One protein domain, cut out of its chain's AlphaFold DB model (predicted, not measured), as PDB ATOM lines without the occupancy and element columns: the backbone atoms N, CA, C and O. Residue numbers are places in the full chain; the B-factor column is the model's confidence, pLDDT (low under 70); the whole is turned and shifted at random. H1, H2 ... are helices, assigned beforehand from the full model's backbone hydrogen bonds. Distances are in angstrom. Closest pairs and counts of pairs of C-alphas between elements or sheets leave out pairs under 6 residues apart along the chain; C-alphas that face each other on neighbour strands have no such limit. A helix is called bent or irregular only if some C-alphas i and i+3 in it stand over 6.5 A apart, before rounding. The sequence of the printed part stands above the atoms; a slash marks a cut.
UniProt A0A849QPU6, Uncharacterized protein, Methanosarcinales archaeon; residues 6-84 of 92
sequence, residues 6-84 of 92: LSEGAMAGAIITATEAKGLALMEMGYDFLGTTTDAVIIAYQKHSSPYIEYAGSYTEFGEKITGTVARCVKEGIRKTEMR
ATOM      1  N   LEU A   6      33.563  97.399  78.860       94.94
ATOM      2  CA  LEU A   6      34.287  96.667  77.824       94.94
ATOM      3  C   LEU A   6      33.642  96.884  76.453       94.94
ATOM      4  O   LEU A   6      32.417  96.838  76.326       94.94
ATOM      5  N   SER A   7      34.470  97.078  75.426       95.81
ATOM      6  CA  SER A   7      34.046  96.869  74.042       95.81
ATOM      7  C   SER A   7      33.732  95.382  73.801       95.81
ATOM      8  O   SER A   7      34.208  94.507  74.529       95.81
ATOM      9  N   GLU A   8      32.971  95.062  72.753       96.38
ATOM     10  CA  GLU A   8      32.764  93.661  72.346       96.38
ATOM     11  C   GLU A   8      34.090  92.968  71.997       96.38
ATOM     12  O   GLU A   8      34.314  91.819  72.383       96.38
ATOM     13  N   GLY A   9      35.012  93.699  71.360       97.81
ATOM     14  CA  GLY A   9      36.364  93.222  71.069       97.81
ATOM     15  C   GLY A   9      37.190  92.960  72.329       97.81
ATOM     16  O   GLY A   9      37.890  91.953  72.400       97.81
ATOM     17  N   ALA A  10      37.072  93.800  73.359       96.88
ATOM     18  CA  ALA A  10      37.720  93.588  74.650       96.88
ATOM     19  C   ALA A  10      37.132  92.379  75.384       96.88
ATOM     20  O   ALA A  10      37.879  91.636  76.012       96.88
ATOM     21  N   MET A  11      35.820  92.136  75.288       96.88
ATOM     22  CA  MET A  11      35.214  90.927  75.856       96.88
ATOM     23  C   MET A  11      35.741  89.659  75.177       96.88
ATOM     24  O   MET A  11      36.169  88.736  75.867       96.88
ATOM     25  N   ALA A  12      35.768  89.627  73.841       97.94
ATOM     26  CA  ALA A  12      36.333  88.506  73.092       97.94
ATOM     27  C   ALA A  12      37.834  88.326  73.383       97.94
ATOM     28  O   ALA A  12      38.289  87.218  73.661       97.94
ATOM     29  N   GLY A  13      38.590  89.427  73.402       98.19
ATOM     30  CA  GLY A  13      40.009  89.434  73.748       98.19
ATOM     31  C   GLY A  13      40.272  88.910  75.158       98.19
ATOM     32  O   GLY A  13      41.200  88.135  75.350       98.19
ATOM     33  N   ALA A  14      39.424  89.248  76.131       97.94
ATOM     34  CA  ALA A  14      39.555  88.765  77.501       97.94
ATOM     35  C   ALA A  14      39.350  87.245  77.599       97.94
ATOM     36  O   ALA A  14      40.059  86.591  78.361       97.94
ATOM     37  N   ILE A  15      38.424  86.678  76.812       98.00
ATOM     38  CA  ILE A  15      38.248  85.221  76.706       98.00
ATOM     39  C   ILE A  15      39.525  84.586  76.154       98.00
ATOM     40  O   ILE A  15      40.069  83.682  76.783       98.00
ATOM     41  N   ILE A  16      40.033  85.098  75.028       98.00
ATOM     42  CA  ILE A  16      41.254  84.593  74.380       98.00
ATOM     43  C   ILE A  16      42.439  84.644  75.350       98.00
ATOM     44  O   ILE A  16      43.073  83.625  75.605       98.00
ATOM     45  N   THR A  17      42.688  85.804  75.957       98.50
ATOM     46  CA  THR A  17      43.803  86.008  76.889       98.50
ATOM     47  C   THR A  17      43.689  85.125  78.132       98.50
ATOM     48  O   THR A  17      44.696  84.589  78.590       98.50
ATOM     49  N   ALA A  18      42.484  84.904  78.669       98.25
ATOM     50  CA  ALA A  18      42.293  83.963  79.772       98.25
ATOM     51  C   ALA A  18      42.609  82.513  79.357       98.25
ATOM     52  O   ALA A  18      43.273  81.792  80.104       98.25
ATOM     53  N   THR A  19      42.175  82.089  78.167       97.25
ATOM     54  CA  THR A  19      42.456  80.749  77.633       97.25
ATOM     55  C   THR A  19      43.951  80.538  77.377       97.25
ATOM     56  O   THR A  19      44.502  79.524  77.808       97.25
ATOM     57  N   GLU A  20      44.634  81.503  76.758       97.88
ATOM     58  CA  GLU A  20      46.087  81.464  76.534       97.88
ATOM     59  C   GLU A  20      46.860  81.406  77.855       97.88
ATOM     60  O   GLU A  20      47.772  80.594  78.007       97.88
ATOM     61  N   ALA A  21      46.461  82.212  78.844       98.19
ATOM     62  CA  ALA A  21      47.096  82.233  80.158       98.19
ATOM     63  C   ALA A  21      46.960  80.899  80.904       98.19
ATOM     64  O   ALA A  21      47.906  80.462  81.564       98.19
ATOM     65  N   LYS A  22      45.803  80.232  80.795       97.88
ATOM     66  CA  LYS A  22      45.624  78.877  81.327       97.88
ATOM     67  C   LYS A  22      46.552  77.885  80.621       97.88
ATOM     68  O   LYS A  22      47.244  77.134  81.305       97.88
ATOM     69  N   GLY A  23      46.564  77.890  79.286       97.56
ATOM     70  CA  GLY A  23      47.408  76.995  78.493       97.56
ATOM     71  C   GLY A  23      48.888  77.161  78.836       97.56
ATOM     72  O   GLY A  23      49.557  76.179  79.144       97.56
ATOM     73  N   LEU A  24      49.366  78.406  78.906       97.31
ATOM     74  CA  LEU A  24      50.731  78.724  79.324       97.31
ATOM     75  C   LEU A  24      51.032  78.191  80.730       97.31
ATOM     76  O   LEU A  24      52.058  77.554  80.937       97.31
ATOM     77  N   ALA A  25      50.131  78.400  81.692       98.00
ATOM     78  CA  ALA A  25      50.336  77.933  83.058       98.00
ATOM     79  C   ALA A  25      50.435  76.406  83.165       98.00
ATOM     80  O   ALA A  25      51.243  75.912  83.950       98.00
ATOM     81  N   LEU A  26      49.637  75.672  82.383       97.75
ATOM     82  CA  LEU A  26      49.707  74.212  82.295       97.75
ATOM     83  C   LEU A  26      51.022  73.751  81.657       97.75
ATOM     84  O   LEU A  26      51.705  72.901  82.226       97.75
ATOM     85  N   MET A  27      51.419  74.366  80.540       97.62
ATOM     86  CA  MET A  27      52.696  74.075  79.879       97.62
ATOM     87  C   MET A  27      53.891  74.330  80.806       97.62
ATOM     88  O   MET A  27      54.789  73.499  80.904       97.62
ATOM     89  N   GLU A  28      53.892  75.445  81.541       97.56
ATOM     90  CA  GLU A  28      54.939  75.776  82.519       97.56
ATOM     91  C   GLU A  28      54.987  74.800  83.706       97.56
ATOM     92  O   GLU A  28      56.013  74.702  84.377       97.56
ATOM     93  N   MET A  29      53.893  74.086  83.984       96.62
ATOM     94  CA  MET A  29      53.844  73.012  84.980       96.62
ATOM     95  C   MET A  29      54.203  71.633  84.406       96.62
ATOM     96  O   MET A  29      54.221  70.662  85.156       96.62
ATOM     97  N   GLY A  30      54.513  71.539  83.109       97.19
ATOM     98  CA  GLY A  30      54.913  70.295  82.449       97.19
ATOM     99  C   GLY A  30      53.761  69.445  81.910       97.19
ATOM    100  O   GLY A  30      53.996  68.301  81.532       97.19
ATOM    101  N   TYR A  31      52.535  69.975  81.859       96.62
ATOM    102  CA  TYR A  31      51.409  69.301  81.208       96.62
ATOM    103  C   TYR A  31      51.488  69.445  79.680       96.62
ATOM    104  O   TYR A  31      51.891  70.485  79.160       96.62
ATOM    105  N   ASP A  32      51.062  68.411  78.956       96.25
ATOM    106  CA  ASP A  32      51.058  68.336  77.487       96.25
ATOM    107  C   ASP A  32      49.709  68.735  76.854       96.25
ATOM    108  O   ASP A  32      49.513  68.619  75.644       96.25
ATOM    109  N   PHE A  33      48.787  69.256  77.666       94.56
ATOM    110  CA  PHE A  33      47.486  69.772  77.250       94.56
ATOM    111  C   PHE A  33      47.303  71.232  77.681       94.56
ATOM    112  O   PHE A  33      47.850  71.690  78.681       94.56
ATOM    113  N   LEU A  34      46.480  71.971  76.933       93.56
ATOM    114  CA  LEU A  34      46.240  73.405  77.161       93.56
ATOM    115  C   LEU A  34      44.972  73.694  77.976       93.56
ATOM    116  O   LEU A  34      44.720  74.834  78.366       93.56
ATOM    117  N   GLY A  35      44.159  72.672  78.231       90.44
ATOM    118  CA  GLY A  35      42.874  72.806  78.900       90.44
ATOM    119  C   GLY A  35      42.148  71.474  79.049       90.44
ATOM    120  O   GLY A  35      42.710  70.412  78.793       90.44
ATOM    121  N   THR A  36      40.890  71.537  79.467       89.38
ATOM    122  CA  THR A  36      39.990  70.384  79.578       89.38
ATOM    123  C   THR A  36      38.720  70.633  78.771       89.38
ATOM    124  O   THR A  36      38.396  71.762  78.405       89.38
ATOM    125  N   THR A  37      37.947  69.579  78.507       89.88
ATOM    126  CA  THR A  37      36.686  69.673  77.748       89.88
ATOM    127  C   THR A  37      35.588  70.464  78.465       89.88
ATOM    128  O   THR A  37      34.547  70.733  77.877       89.88
ATOM    129  N   THR A  38      35.792  70.806  79.738       90.88
ATOM    130  CA  THR A  38      34.823  71.513  80.586       90.88
ATOM    131  C   THR A  38      35.188  72.975  80.812       90.88
ATOM    132  O   THR A  38      34.564  73.633  81.643       90.88
ATOM    133  N   ASP A  39      36.223  73.480  80.144       91.31
ATOM    134  CA  ASP A  39      36.670  74.852  80.340       91.31
ATOM    135  C   ASP A  39      35.608  75.866  79.925       91.31
ATOM    136  O   ASP A  39      35.059  75.814  78.827       91.31
ATOM    137  N   ALA A  40      35.348  76.818  80.820       93.69
ATOM    138  CA  ALA A  40      34.404  77.900  80.603       93.69
ATOM    139  C   ALA A  40      34.980  79.215  81.137       93.69
ATOM    140  O   ALA A  40      35.538  79.266  82.235       93.69
ATOM    141  N   VAL A  41      34.809  80.290  80.365       95.50
ATOM    142  CA  VAL A  41      35.201  81.651  80.742       95.50
ATOM    143  C   VAL A  41      33.971  82.546  80.665       95.50
ATOM    144  O   VAL A  41      33.279  82.576  79.650       95.50
ATOM    145  N   ILE A  42      33.701  83.283  81.742       95.75
ATOM    146  CA  ILE A  42      32.609  84.256  81.812       95.75
ATOM    147  C   ILE A  42      33.222  85.636  82.004       95.75
ATOM    148  O   ILE A  42      33.947  85.870  82.971       95.75
ATOM    149  N   ILE A  43      32.894  86.558  81.101       94.75
ATOM    150  CA  ILE A  43      33.258  87.967  81.216       94.75
ATOM    151  C   ILE A  43      32.010  88.749  81.607       94.75
ATOM    152  O   ILE A  43      30.988  88.692  80.928       94.75
ATOM    153  N   ALA A  44      32.100  89.483  82.711       92.31
ATOM    154  CA  ALA A  44      31.036  90.342  83.198       92.31
ATOM    155  C   ALA A  44      31.603  91.727  83.509       92.31
ATOM    156  O   ALA A  44      32.687  91.850  84.080       92.31
ATOM    157  N   TYR A  45      30.859  92.767  83.144       91.81
ATOM    158  CA  TYR A  45      31.208  94.154  83.429       91.81
ATOM    159  C   TYR A  45      29.950  94.967  83.742       91.81
ATOM    160  O   TYR A  45      28.831  94.595  83.377       91.81
ATOM    161  N   GLN A  46      30.124  96.097  84.422       89.31
ATOM    162  CA  GLN A  46      29.027  97.004  84.747       89.31
ATOM    163  C   GLN A  46      28.844  98.041  83.630       89.31
ATOM    164  O   GLN A  46      29.781  98.758  83.289       89.31
ATOM    165  N   LYS A  47      27.617  98.176  83.103       82.62
ATOM    166  CA  LYS A  47      27.292  99.105  81.995       82.62
ATOM    167  C   LYS A  47      27.522 100.590  82.311       82.62
ATOM    168  O   LYS A  47      27.688 101.380  81.392       82.62
ATOM    169  N   HIS A  48      27.533 100.967  83.588       83.62
ATOM    170  CA  HIS A  48      27.752 102.339  84.053       83.62
ATOM    171  C   HIS A  48      29.036 102.407  84.884       83.62
ATOM    172  O   HIS A  48      28.989 102.571  86.102       83.62
ATOM    173  N   SER A  49      30.176 102.185  84.231       85.69
ATOM    174  CA  SER A  49      31.508 102.217  84.843       85.69
ATOM    175  C   SER A  49      32.483 103.036  83.989       85.69
ATOM    176  O   SER A  49      32.116 103.588  82.955       85.69
ATOM    177  N   SER A  50      33.724 103.149  84.443       86.19
ATOM    178  CA  SER A  50      34.822 103.849  83.776       86.19
ATOM    179  C   SER A  50      36.140 103.184  84.193       86.19
ATOM    180  O   SER A  50      36.221 102.717  85.336       86.19
ATOM    181  N   PRO A  51      37.161 103.127  83.318       91.94
ATOM    182  CA  PRO A  51      37.216 103.664  81.948       91.94
ATOM    183  C   PRO A  51      36.560 102.749  80.897       91.94
ATOM    184  O   PRO A  51      36.128 101.640  81.206       91.94
ATOM    185  N   TYR A  52      36.480 103.216  79.648       94.56
ATOM    186  CA  TYR A  52      36.184 102.352  78.501       94.56
ATOM    187  C   TYR A  52      37.453 101.602  78.086       94.56
ATOM    188  O   TYR A  52      38.486 102.222  77.841       94.56
ATOM    189  N   ILE A  53      37.375 100.276  78.022       95.88
ATOM    190  CA  ILE A  53      38.478  99.392  77.658       95.88
ATOM    191  C   ILE A  53      38.186  98.827  76.273       95.88
ATOM    192  O   ILE A  53      37.233  98.071  76.072       95.88
ATOM    193  N   GLU A  54      39.027  99.209  75.319       97.25
ATOM    194  CA  GLU A  54      38.863  98.837  73.917       97.25
ATOM    195  C   GLU A  54      39.486  97.473  73.591       97.25
ATOM    196  O   GLU A  54      38.912  96.718  72.805       97.25
ATOM    197  N   TYR A  55      40.598  97.125  74.248       97.62
ATOM    198  CA  TYR A  55      41.374  95.909  73.998       97.62
ATOM    199  C   TYR A  55      41.733  95.190  75.299       97.62
ATOM    200  O   TYR A  55      41.942  95.821  76.334       97.62
ATOM    201  N   ALA A  56      41.839  93.863  75.227       97.56
ATOM    202  CA  ALA A  56      42.130  93.003  76.377       97.56
ATOM    203  C   ALA A  56      43.243  91.976  76.116       97.56
ATOM    204  O   ALA A  56      43.382  91.032  76.887       97.56
ATOM    205  N   GLY A  57      44.026  92.148  75.044       97.69
ATOM    206  CA  GLY A  57      45.169  91.278  74.753       97.69
ATOM    207  C   GLY A  57      46.218  91.326  75.868       97.69
ATOM    208  O   GLY A  57      46.321  92.331  76.573       97.69
ATOM    209  N   SER A  58      47.022  90.272  76.007       96.19
ATOM    210  CA  SER A  58      47.984  90.085  77.109       96.19
ATOM    211  C   SER A  58      48.976  91.238  77.321       96.19
ATOM    212  O   SER A  58      49.424  91.442  78.443       96.19
ATOM    213  N   TYR A  59      49.274  92.026  76.281       94.88
ATOM    214  CA  TYR A  59      50.163  93.197  76.353       94.88
ATOM    215  C   TYR A  59      49.460  94.512  76.756       94.88
ATOM    216  O   TYR A  59      50.083  95.567  76.837       94.88
ATOM    217  N   THR A  60      48.146  94.480  76.975       96.81
ATOM    218  CA  THR A  60      47.388  95.607  77.541       96.81
ATOM    219  C   THR A  60      47.410  95.534  79.066       96.81
ATOM    220  O   THR A  60      47.462  94.440  79.619       96.81
ATOM    221  N   GLU A  61      47.268  96.662  79.771       94.94
ATOM    222  CA  GLU A  61      47.218  96.657  81.247       94.94
ATOM    223  C   GLU A  61      46.086  95.756  81.786       94.94
ATOM    224  O   GLU A  61      46.226  95.075  82.804       94.94
ATOM    225  N   PHE A  62      44.942  95.727  81.093       95.44
ATOM    226  CA  PHE A  62      43.824  94.860  81.458       95.44
ATOM    227  C   PHE A  62      44.135  93.378  81.194       95.44
ATOM    228  O   PHE A  62      43.910  92.543  82.071       95.44
ATOM    229  N   GLY A  63      44.688  93.048  80.026       97.50
ATOM    230  CA  GLY A  63      45.044  91.676  79.662       97.50
ATOM    231  C   GLY A  63      46.215  91.105  80.462       97.50
ATOM    232  O   GLY A  63      46.197  89.920  80.798       97.50
ATOM    233  N   GLU A  64      47.189  91.924  80.860       97.44
ATOM    234  CA  GLU A  64      48.280  91.521  81.756       97.44
ATOM    235  C   GLU A  64      47.716  91.062  83.109       97.44
ATOM    236  O   GLU A  64      48.061  89.990  83.616       97.44
ATOM    237  N   LYS A  65      46.753  91.819  83.659       96.94
ATOM    238  CA  LYS A  65      46.050  91.460  84.901       96.94
ATOM    239  C   LYS A  65      45.280  90.147  84.769       96.94
ATOM    240  O   LYS A  65      45.312  89.342  85.706       96.94
ATOM    241  N   ILE A  66      44.603  89.914  83.640       97.81
ATOM    242  CA  ILE A  66      43.948  88.625  83.355       97.81
ATOM    243  C   ILE A  66      44.996  87.511  83.342       97.81
ATOM    244  O   ILE A  66      44.857  86.542  84.089       97.81
ATOM    245  N   THR A  67      46.064  87.686  82.563       98.25
ATOM    246  CA  THR A  67      47.120  86.687  82.362       98.25
ATOM    247  C   THR A  67      47.742  86.263  83.687       98.25
ATOM    248  O   THR A  67      47.717  85.083  84.041       98.25
ATOM    249  N   GLY A  68      48.224  87.230  84.470       97.62
ATOM    250  CA  GLY A  68      48.855  86.962  85.761       97.62
ATOM    251  C   GLY A  68      47.896  86.330  86.773       97.62
ATOM    252  O   GLY A  68      48.286  85.438  87.528       97.62
ATOM    253  N   THR A  69      46.625  86.744  86.773       97.69
ATOM    254  CA  THR A  69      45.619  86.189  87.691       97.69
ATOM    255  C   THR A  69      45.289  84.742  87.343       97.69
ATOM    256  O   THR A  69      45.354  83.882  88.221       97.69
ATOM    257  N   VAL A  70      44.964  84.462  86.078       97.88
ATOM    258  CA  VAL A  70      44.601  83.116  85.618       97.88
ATOM    259  C   VAL A  70      45.774  82.163  85.805       97.88
ATOM    260  O   VAL A  70      45.604  81.124  86.443       97.88
ATOM    261  N   ALA A  71      46.973  82.534  85.344       97.88
ATOM    262  CA  ALA A  71      48.138  81.663  85.439       97.88
ATOM    263  C   ALA A  71      48.470  81.297  86.893       97.88
ATOM    264  O   ALA A  71      48.697  80.129  87.211       97.88
ATOM    265  N   ARG A  72      48.432  82.276  87.805       98.19
ATOM    266  CA  ARG A  72      48.656  82.026  89.233       98.19
ATOM    267  C   ARG A  72      47.580  81.116  89.829       98.19
ATOM    268  O   ARG A  72      47.921  80.137  90.488       98.19
ATOM    269  N   CYS A  73      46.300  81.410  89.594       97.62
ATOM    270  CA  CYS A  73      45.193  80.641  90.163       97.62
ATOM    271  C   CYS A  73      45.146  79.195  89.652       97.62
ATOM    272  O   CYS A  73      44.870  78.292  90.440       97.62
ATOM    273  N   VAL A  74      45.454  78.957  88.372       97.38
ATOM    274  CA  VAL A  74      45.553  77.602  87.801       97.38
ATOM    275  C   VAL A  74      46.654  76.811  88.505       97.38
ATOM    276  O   VAL A  74      46.387  75.730  89.030       97.38
ATOM    277  N   LYS A  75      47.864  77.381  88.612       97.62
ATOM    278  CA  LYS A  75      48.991  76.730  89.299       97.62
ATOM    279  C   LYS A  75      48.687  76.440  90.768       97.62
ATOM    280  O   LYS A  75      49.000  75.364  91.268       97.62
ATOM    281  N   GLU A  76      48.077  77.391  91.476       98.06
ATOM    282  CA  GLU A  76      47.659  77.203  92.871       98.06
ATOM    283  C   GLU A  76      46.596  76.103  93.017       98.06
ATOM    284  O   GLU A  76      46.687  75.291  93.938       98.06
ATOM    285  N   GLY A  77      45.599  76.056  92.127       96.25
ATOM    286  CA  GLY A  77      44.537  75.048  92.156       96.25
ATOM    287  C   GLY A  77      45.057  73.625  91.955       96.25
ATOM    288  O   GLY A  77      44.652  72.710  92.676       96.25
ATOM    289  N   ILE A  78      46.001  73.449  91.027       95.25
ATOM    290  CA  ILE A  78      46.655  72.160  90.779       95.25
ATOM    291  C   ILE A  78      47.466  71.728  92.003       95.25
ATOM    292  O   ILE A  78      47.197  70.659  92.543       95.25
ATOM    293  N   ARG A  79      48.344  72.591  92.536       96.25
ATOM    294  CA  ARG A  79      49.145  72.276  93.736       96.25
ATOM    295  C   ARG A  79      48.286  71.872  94.934       96.25
ATOM    296  O   ARG A  79      48.615  70.925  95.635       96.25
ATOM    297  N   LYS A  80      47.164  72.563  95.168       95.88
ATOM    298  CA  LYS A  80      46.220  72.205  96.244       95.88
ATOM    299  C   LYS A  80      45.595  70.825  96.033       95.88
ATOM    300  O   LYS A  80      45.356  70.109  96.999       95.88
ATOM    301  N   THR A  81      45.309  70.471  94.782       93.19
ATOM    302  CA  THR A  81      44.752  69.162  94.427       93.19
ATOM    303  C   THR A  81      45.795  68.062  94.615       93.19
ATOM    304  O   THR A  81      45.480  67.034  95.200       93.19
ATOM    305  N   GLU A  82      47.037  68.303  94.194       91.25
ATOM    306  CA  GLU A  82      48.163  67.384  94.389       91.25
ATOM    307  C   GLU A  82      48.455  67.152  95.875       91.25
ATOM    308  O   GLU A  82      48.553  66.002  96.286       91.25
ATOM    309  N   MET A  83      48.502  68.210  96.697       89.25
ATOM    310  CA  MET A  83      48.668  68.087  98.155       89.25
ATOM    311  C   MET A  83      47.566  67.222  98.773       89.25
ATOM    312  O   MET A  83      47.857  66.273  99.490       89.25
ATOM    313  N   ARG A  84      46.300  67.481  98.415       86.38
ATOM    314  CA  ARG A  84      45.167  66.684  98.905       86.38
ATOM    315  C   ARG A  84      45.254  65.210  98.500       86.38
ATOM    316  O   ARG A  84      44.795  64.355  99.247       86.38
TER     317      ARG A  84
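Overview. This is residues 6 to 84 of the 92 residues of an uncharacterized protein of Methanosarcinales archaeon (UniProt A0A849QPU6). Two long helices, H1 and H2, lie side by side at a slant and run the same way, and a long link with no named element folds back from the end of H1 to the beginning of H2. The outline is elongated, spanning 42 by 23 by 21 A. The printed part has 79 residues with two named helices, H1 then H2 along the chain, and no named strand; the class is all helix. The whole is only just compact, close to loose, with a radius of gyration of the C-alphas of 13.8 A.

Arrangement. Begin with H2, residues 61 to 84, the longest helix by residues. Look next at H1, residues 8 to 28, which touches H2 with 24 pairs of C-alphas within 8 A. The closest C-alphas of the two are those of Ala 25 and Ala 71, 4.9 A apart. Their lines stand at a steep tilt of 39 degrees, and they run the same way. Their centres are 12.0 A apart. In H1 and H2 every O i to N i+4 pair is within hydrogen-bond range.

Along the chain. Find C-alpha 61 at (47.218, 96.657, 81.247); from there H2 runs 34.8 A to C-alpha 84 at (45.167, 66.684, 98.905). Then find C-alpha 8 at (32.764, 93.661, 72.346), where H1 begins; it runs 30.3 A to C-alpha 28 at (54.939, 75.776, 82.519). Neither helix is bent.

Size, cuts and confidence. Look to His 48 and Met 83 for the two C-alphas farthest apart, 42.5 A. Residues 29 to 60 make the long link from H1 to H2, 32 residues whose C-alphas lie 8 to 24 A from the mean of all C-alphas. The printed part has no cut from residue 6 to residue 84. In the B-factor column you will find a mean pLDDT of the printed part of 95.2, and no printed residue is under 70.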